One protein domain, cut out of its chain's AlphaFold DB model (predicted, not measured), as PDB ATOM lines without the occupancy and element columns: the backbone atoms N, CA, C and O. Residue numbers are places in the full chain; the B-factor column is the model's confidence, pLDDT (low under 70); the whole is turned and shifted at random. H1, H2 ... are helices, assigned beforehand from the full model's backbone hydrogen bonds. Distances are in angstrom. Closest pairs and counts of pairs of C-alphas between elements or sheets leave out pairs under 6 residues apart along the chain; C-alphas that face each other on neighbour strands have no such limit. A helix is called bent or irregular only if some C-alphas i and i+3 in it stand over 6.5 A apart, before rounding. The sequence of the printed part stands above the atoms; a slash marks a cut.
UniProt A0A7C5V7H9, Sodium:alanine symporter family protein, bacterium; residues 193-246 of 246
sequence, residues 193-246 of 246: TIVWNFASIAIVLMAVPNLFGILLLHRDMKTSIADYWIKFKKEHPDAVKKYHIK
ATOM      1  N   THR A 193     197.384 233.612 156.268       79.31
ATOM      2  CA  THR A 193     198.016 233.455 154.949       79.31
ATOM      3  C   THR A 193     199.295 232.629 155.039       79.31
ATOM      4  O   THR A 193     199.517 231.720 154.237       79.31
ATOM      5  N   ILE A 194     200.123 232.898 156.052       83.88
ATOM      6  CA  ILE A 194     201.375 232.168 156.282       83.88
ATOM      7  C   ILE A 194     201.067 230.704 156.607       83.88
ATOM      8  O   ILE A 194     201.692 229.800 156.049       83.88
ATOM      9  N   VAL A 195     200.069 230.469 157.465       87.62
ATOM     10  CA  VAL A 195     199.646 229.120 157.860       87.62
ATOM     11  C   VAL A 195     199.159 228.319 156.649       87.62
ATOM     12  O   VAL A 195     199.595 227.185 156.458       87.62
ATOM     13  N   TRP A 196     198.315 228.905 155.794       83.69
ATOM     14  CA  TRP A 196     197.816 228.243 154.583       83.69
ATOM     15  C   TRP A 196     198.911 227.955 153.558       83.69
ATOM     16  O   TRP A 196     198.935 226.864 152.979       83.69
ATOM     17  N   ASN A 197     199.843 228.890 153.358       87.50
ATOM     18  CA  ASN A 197     200.976 228.689 152.456       87.50
ATOM     19  C   ASN A 197     201.857 227.528 152.933       87.50
ATOM     20  O   ASN A 197     202.178 226.629 152.154       87.50
ATOM     21  N   PHE A 198     202.184 227.497 154.228       90.56
ATOM     22  CA  PHE A 198     202.962 226.409 154.815       90.56
ATOM     23  C   PHE A 198     202.226 225.063 154.729       90.56
ATOM     24  O   PHE A 198     202.813 224.067 154.302       90.56
ATOM     25  N   ALA A 199     200.934 225.035 155.071       90.69
ATOM     26  CA  ALA A 199     200.108 223.832 154.993       90.69
ATOM     27  C   ALA A 199     200.057 223.263 153.569       90.69
ATOM     28  O   ALA A 199     200.207 222.056 153.383       90.69
ATOM     29  N   SER A 200     199.912 224.123 152.559       91.44
ATOM     30  CA  SER A 200     199.849 223.700 151.154       91.44
ATOM     31  C   SER A 200     201.153 223.038 150.703       91.44
ATOM     32  O   SER A 200     201.126 221.965 150.098       91.44
ATOM     33  N   ILE A 201     202.301 223.623 151.060       94.69
ATOM     34  CA  ILE A 201     203.620 223.048 150.761       94.69
ATOM     35  C   ILE A 201     203.793 221.699 151.472       94.69
ATOM     36  O   ILE A 201     204.210 220.721 150.850       94.69
ATOM     37  N   ALA A 202     203.435 221.621 152.758       92.94
ATOM     38  CA  ALA A 202     203.548 220.397 153.547       92.94
ATOM     39  C   ALA A 202     202.673 219.257 152.994       92.94
ATOM     40  O   ALA A 202     203.133 218.117 152.905       92.94
ATOM     41  N   ILE A 203     201.439 219.558 152.569       93.19
ATOM     42  CA  ILE A 203     200.531 218.583 151.947       93.19
ATOM     43  C   ILE A 203     201.146 218.022 150.666       93.19
ATOM     44  O   ILE A 203     201.167 216.804 150.491       93.19
ATOM     45  N   VAL A 204     201.681 218.876 149.788       95.38
ATOM     46  CA  VAL A 204     202.321 218.424 148.541       95.38
ATOM     47  C   VAL A 204     203.543 217.559 148.845       95.38
ATOM     48  O   VAL A 204     203.679 216.472 148.285       95.38
ATOM     49  N   LEU A 205     204.395 217.995 149.776       95.50
ATOM     50  CA  LEU A 205     205.599 217.263 150.168       95.50
ATOM     51  C   LEU A 205     205.281 215.875 150.745       95.50
ATOM     52  O   LEU A 205     206.028 214.932 150.507       95.50
ATOM     53  N   MET A 206     204.172 215.734 151.473       92.44
ATOM     54  CA  MET A 206     203.698 214.450 151.994       92.44
ATOM     55  C   MET A 206     203.026 213.591 150.909       92.44
ATOM     56  O   MET A 206     203.221 212.375 150.869       92.44
ATOM     57  N   ALA A 207     202.226 214.204 150.035       95.19
ATOM     58  CA  ALA A 207     201.430 213.498 149.037       95.19
ATOM     59  C   ALA A 207     202.288 212.904 147.913       95.19
ATOM     60  O   ALA A 207     202.073 211.757 147.533       95.19
ATOM     61  N   VAL A 208     203.280 213.642 147.405       95.69
ATOM     62  CA  VAL A 208     204.137 213.203 146.286       95.69
ATOM     63  C   VAL A 208     204.822 211.847 146.539       95.69
ATOM     64  O   VAL A 208     204.621 210.935 145.731       95.69
ATOM     65  N   PRO A 209     205.585 211.639 147.632       94.00
ATOM     66  CA  PRO A 209     206.233 210.353 147.886       94.00
ATOM     67  C   PRO A 209     205.224 209.237 148.180       94.00
ATOM     68  O   PRO A 209     205.446 208.095 147.780       94.00
ATOM     69  N   ASN A 210     204.100 209.551 148.835       94.31
ATOM     70  CA  ASN A 210     203.049 208.574 149.121       94.31
ATOM     71  C   ASN A 210     202.408 208.051 147.824       94.31
ATOM     72  O   ASN A 210     202.349 206.840 147.606       94.31
ATOM     73  N   LEU A 211     202.017 208.959 146.925       94.94
ATOM     74  CA  LEU A 211     201.449 208.614 145.624       94.94
ATOM     75  C   LEU A 211     202.433 207.801 144.782       94.94
ATOM     76  O   LEU A 211     202.041 206.800 144.185       94.94
ATOM     77  N   PHE A 212     203.713 208.178 144.775       95.56
ATOM     78  CA  PHE A 212     204.747 207.405 144.090       95.56
ATOM     79  C   PHE A 212     204.871 205.980 144.654       95.56
ATOM     80  O   PHE A 212     204.910 205.016 143.890       95.56
ATOM     81  N   GLY A 213     204.849 205.826 145.981       94.25
ATOM     82  CA  GLY A 213     204.853 204.517 146.638       94.25
ATOM     83  C   GLY A 213     203.653 203.652 146.242       94.25
ATOM     84  O   GLY A 213     203.829 202.496 145.864       94.25
ATOM     85  N   ILE A 214     202.441 204.214 146.247       94.25
ATOM     86  CA  ILE A 214     201.225 203.499 145.823       94.25
ATOM     87  C   ILE A 214     201.330 203.055 144.358       94.25
ATOM     88  O   ILE A 214     200.963 201.927 144.026       94.25
ATOM     89  N   LEU A 215     201.857 203.911 143.477       94.31
ATOM     90  CA  LEU A 215     202.042 203.577 142.065       94.31
ATOM     91  C   LEU A 215     203.039 202.432 141.867       94.31
ATOM     92  O   LEU A 215     202.811 201.581 141.010       94.31
ATOM     93  N   LEU A 216     204.107 202.356 142.661       95.25
ATOM     94  CA  LEU A 216     205.037 201.227 142.606       95.25
ATOM     95  C   LEU A 216     204.411 199.934 143.151       95.25
ATOM     96  O   LEU A 216     204.546 198.882 142.528       95.25
ATOM     97  N   LEU A 217     203.670 200.017 144.261       94.56
ATOM     98  CA  LEU A 217     203.075 198.860 144.946       94.56
ATOM     99  C   LEU A 217     201.720 198.411 144.364       94.56
ATOM    100  O   LEU A 217     201.096 197.488 144.891       94.56
ATOM    101  N   HIS A 218     201.242 199.012 143.268       93.69
ATOM    102  CA  HIS A 218     199.918 198.698 142.712       93.69
ATOM    103  C   HIS A 218     199.736 197.205 142.381       93.69
ATOM    104  O   HIS A 218     198.633 196.669 142.520       93.69
ATOM    105  N   ARG A 219     200.810 196.516 141.958       92.19
ATOM    106  CA  ARG A 219     200.782 195.073 141.669       92.19
ATOM    107  C   ARG A 219     200.605 194.250 142.941       92.19
ATOM    108  O   ARG A 219     199.727 193.391 142.974       92.19
ATOM    109  N   ASP A 220     201.367 194.559 143.985       92.75
ATOM    110  CA  ASP A 220     201.312 193.850 145.266       92.75
ATOM    111  C   ASP A 220     199.962 194.050 145.955       92.75
ATOM    112  O   ASP A 220     199.391 193.107 146.503       92.75
ATOM    113  N   MET A 221     199.395 195.256 145.851       91.94
ATOM    114  CA  MET A 221     198.043 195.545 146.325       91.94
ATOM    115  C   MET A 221     197.000 194.702 145.581       91.94
ATOM    116  O   MET A 221     196.123 194.117 146.214       91.94
ATOM    117  N   LYS A 222     197.096 194.597 144.247       92.06
ATOM    118  CA  LYS A 222     196.166 193.786 143.446       92.06
ATOM    119  C   LYS A 222     196.220 192.309 143.846       92.06
ATOM    120  O   LYS A 222     195.166 191.695 144.003       92.06
ATOM    121  N   THR A 223     197.420 191.764 144.037       94.25
ATOM    122  CA  THR A 223     197.611 190.379 144.493       94.25
ATOM    123  C   THR A 223     197.062 190.181 145.905       94.25
ATOM    124  O   THR A 223     196.235 189.300 146.117       94.25
ATOM    125  N   SER A 224     197.401 191.069 146.842       92.81
ATOM    126  CA  SER A 224     196.925 191.005 148.233       92.81
ATOM    127  C   SER A 224     195.396 191.075 148.339       92.81
ATOM    128  O   SER A 224     194.792 190.367 149.143       92.81
ATOM    129  N   ILE A 225     194.746 191.903 147.510       92.81
ATOM    130  CA  ILE A 225     193.279 191.978 147.433       92.81
ATOM    131  C   ILE A 225     192.697 190.670 146.882       92.81
ATOM    132  O   ILE A 225     191.696 190.185 147.408       92.81
ATOM    133  N   ALA A 226     193.303 190.086 145.843       92.75
ATOM    134  CA  ALA A 226     192.851 188.808 145.296       92.75
ATOM    135  C   ALA A 226     192.934 187.686 146.347       92.75
ATOM    136  O   ALA A 226     191.954 186.966 146.554       92.75
ATOM    137  N   ASP A 227     194.050 187.605 147.070       93.56
ATOM    138  CA  ASP A 227     194.262 186.626 148.139       93.56
ATOM    139  C   ASP A 227     193.277 186.818 149.298       93.56
ATOM    140  O   ASP A 227     192.701 185.845 149.799       93.56
ATOM    141  N   TYR A 228     193.017 188.073 149.689       92.00
ATOM    142  CA  TYR A 228     191.996 188.402 150.683       92.00
ATOM    143  C   TYR A 228     190.626 187.855 150.276       92.00
ATOM    144  O   TYR A 228     189.965 187.204 151.085       92.00
ATOM    145  N   TRP A 229     190.207 188.049 149.022       89.81
ATOM    146  CA  TRP A 229     188.917 187.546 148.547       89.81
ATOM    147  C   TRP A 229     188.848 186.020 148.509       89.81
ATOM    148  O   TRP A 229     187.807 185.459 148.852       89.81
ATOM    149  N   ILE A 230     189.936 185.335 148.144       89.94
ATOM    150  CA  ILE A 230     190.003 183.866 148.192       89.94
ATOM    151  C   ILE A 230     189.799 183.378 149.631       89.94
ATOM    152  O   ILE A 230     188.973 182.494 149.881       89.94
ATOM    153  N   LYS A 231     190.510 183.982 150.590       91.31
ATOM    154  CA  LYS A 231     190.404 183.625 152.009       91.31
ATOM    155  C   LYS A 231     189.022 183.954 152.581       91.31
ATOM    156  O   LYS A 231     188.412 183.105 153.225       91.31
ATOM    157  N   PHE A 232     188.490 185.130 152.266       91.00
ATOM    158  CA  PHE A 232     187.167 185.568 152.703       91.00
ATOM    159  C   PHE A 232     186.059 184.628 152.207       91.00
ATOM    160  O   PHE A 232     185.192 184.234 152.983       91.00
ATOM    161  N   LYS A 233     186.109 184.198 150.935       87.75
ATOM    162  CA  LYS A 233     185.150 183.228 150.373       87.75
ATOM    163  C   LYS A 233     185.211 181.874 151.085       87.75
ATOM    164  O   LYS A 233     184.177 181.230 151.253       87.75
ATOM    165  N   LYS A 234     186.404 181.450 151.509       88.81
ATOM    166  CA  LYS A 234     186.614 180.206 152.259       88.81
ATOM    167  C   LYS A 234     186.058 180.283 153.685       88.81
ATOM    168  O   LYS A 234     185.497 179.300 154.159       88.81
ATOM    169  N   GLU A 235     186.215 181.420 154.358       91.25
ATOM    170  CA  GLU A 235     185.789 181.618 155.754       91.25
ATOM    171  C   GLU A 235     184.302 182.000 155.885       91.25
ATOM    172  O   GLU A 235     183.676 181.684 156.896       91.25
ATOM    173  N   HIS A 236     183.703 182.615 154.856       87.06
ATOM    174  CA  HIS A 236     182.308 183.082 154.868       87.06
ATOM    175  C   HIS A 236     181.498 182.646 153.628       87.06
ATOM    176  O   HIS A 236     180.986 183.494 152.886       87.06
ATOM    177  N   PRO A 237     181.316 181.333 153.394       78.69
ATOM    178  CA  PRO A 237     180.662 180.813 152.188       78.69
ATOM    179  C   PRO A 237     179.197 181.266 152.029       78.69
ATOM    180  O   PRO A 237     178.727 181.475 150.907       78.69
ATOM    181  N   ASP A 238     178.484 181.493 153.135       81.06
ATOM    182  CA  ASP A 238     177.075 181.913 153.116       81.06
ATOM    183  C   ASP A 238     176.900 183.376 152.677       81.06
ATOM    184  O   ASP A 238     175.923 183.724 152.007       81.06
ATOM    185  N   ALA A 239     177.875 184.239 152.987       73.25
ATOM    186  CA  ALA A 239     177.874 185.638 152.562       73.25
ATOM    187  C   ALA A 239     178.060 185.760 151.040       73.25
ATOM    188  O   ALA A 239     177.404 186.576 150.391       73.25
ATOM    189  N   VAL A 240     178.889 184.899 150.448       68.19
ATOM    190  CA  VAL A 240     179.140 184.875 148.998       68.19
ATOM    191  C   VAL A 240     177.868 184.521 148.228       68.19
ATOM    192  O   VAL A 240     177.536 185.187 147.246       68.19
ATOM    193  N   LYS A 241     177.109 183.525 148.714       65.88
ATOM    194  CA  LYS A 241     175.809 183.137 148.140       65.88
ATOM    195  C   LYS A 241     174.745 184.223 148.299       65.88
ATOM    196  O   LYS A 241     173.976 184.453 147.373       65.88
ATOM    197  N   LYS A 242     174.702 184.901 149.451       69.12
ATOM    198  CA  LYS A 242     173.691 185.929 149.746       69.12
ATOM    199  C   LYS A 242     173.884 187.217 148.935       69.12
ATOM    200  O   LYS A 242     172.897 187.828 148.533       69.12
ATOM    201  N   TYR A 243     175.128 187.619 148.675       72.38
ATOM    202  CA  TYR A 243     175.451 188.911 148.050       72.38
ATOM    203  C   TYR A 243     175.946 188.820 146.594       72.38
ATOM    204  O   TYR A 243     176.348 189.836 146.040       72.38
ATOM    205  N   HIS A 244     175.898 187.641 145.957       63.44
ATOM    206  CA  HIS A 244     176.310 187.430 144.555       63.44
ATOM    207  C   HIS A 244     177.719 187.972 144.232       63.44
ATOM    208  O   HIS A 244     177.975 188.484 143.139       63.44
ATOM    209  N   ILE A 245     178.641 187.871 145.193       63.41
ATOM    210  CA  ILE A 245     180.015 188.359 145.042       63.41
ATOM    211  C   ILE A 245     180.752 187.396 144.103       63.41
ATOM    212  O   ILE A 245     181.046 186.263 144.495       63.41
ATOM    213  N   LYS A 246     181.006 187.831 142.861       55.78
ATOM    214  CA  LYS A 246     181.741 187.041 141.859       55.78
ATOM    215  C   LYS A 246     183.178 186.761 142.284       55.78
ATOM    216  O   LYS A 246     183.821 187.589 142.964       55.78
TER     217      LYS A 246
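AT A GLANCE: This is residues 193 to 246 of the 246 residues of the protein "Sodium:alanine symporter family protein" of bacterium (UniProt A0A7C5V7H9). One long helix, H1, is bent near its middle into a wide V of two arms, H1a and H1b, and a short helix, H2, makes a corner at the far end of H1b. The printed part has 54 residues with two named helices, H1 then H2, and no named strand; the class is all helix. It is extended, with a radius of gyration of the C-alphas of 19.5 A and spans of 56 by 23 by 15 A.

HOW THE PARTS SIT: H1, residues 193 to 235, was assigned as one helix by its hydrogen bonds but is bent: C-alphas 216 and 219 are 7.5 A apart. Its arms H1a, residues 193 to 216, and H1b, residues 219 to 235, are only just about perpendicular, at 72 degrees. H1b and H2, residues 237 to 243, are close but not clearly touching; their closest C-alphas, of Lys 233 and Val 240, are 6.4 A apart. Their lines are about perpendicular, at 73 degrees. H1a and H2 are apart. Every O i to N i+4 pair is within hydrogen-bond range in H1b and H2, and 18 of 20 in H1a.

IN THESE COORDINATES: H1a begins at C-alpha 193 (198.016, 233.455, 154.949) and is 35.2 A long. H1b is 24.6 A long. H2, 10.5 A long, ends at C-alpha 243 (175.451, 188.911, 148.050).

THE WHOLE: The C-alphas farthest apart, of Ile 194 and Asp 238, are 55.9 A apart. The printed part has no cut, and the link from H1 to H2 is tight. Residues 240 to 242 and 244 to 246 have pLDDT under 70.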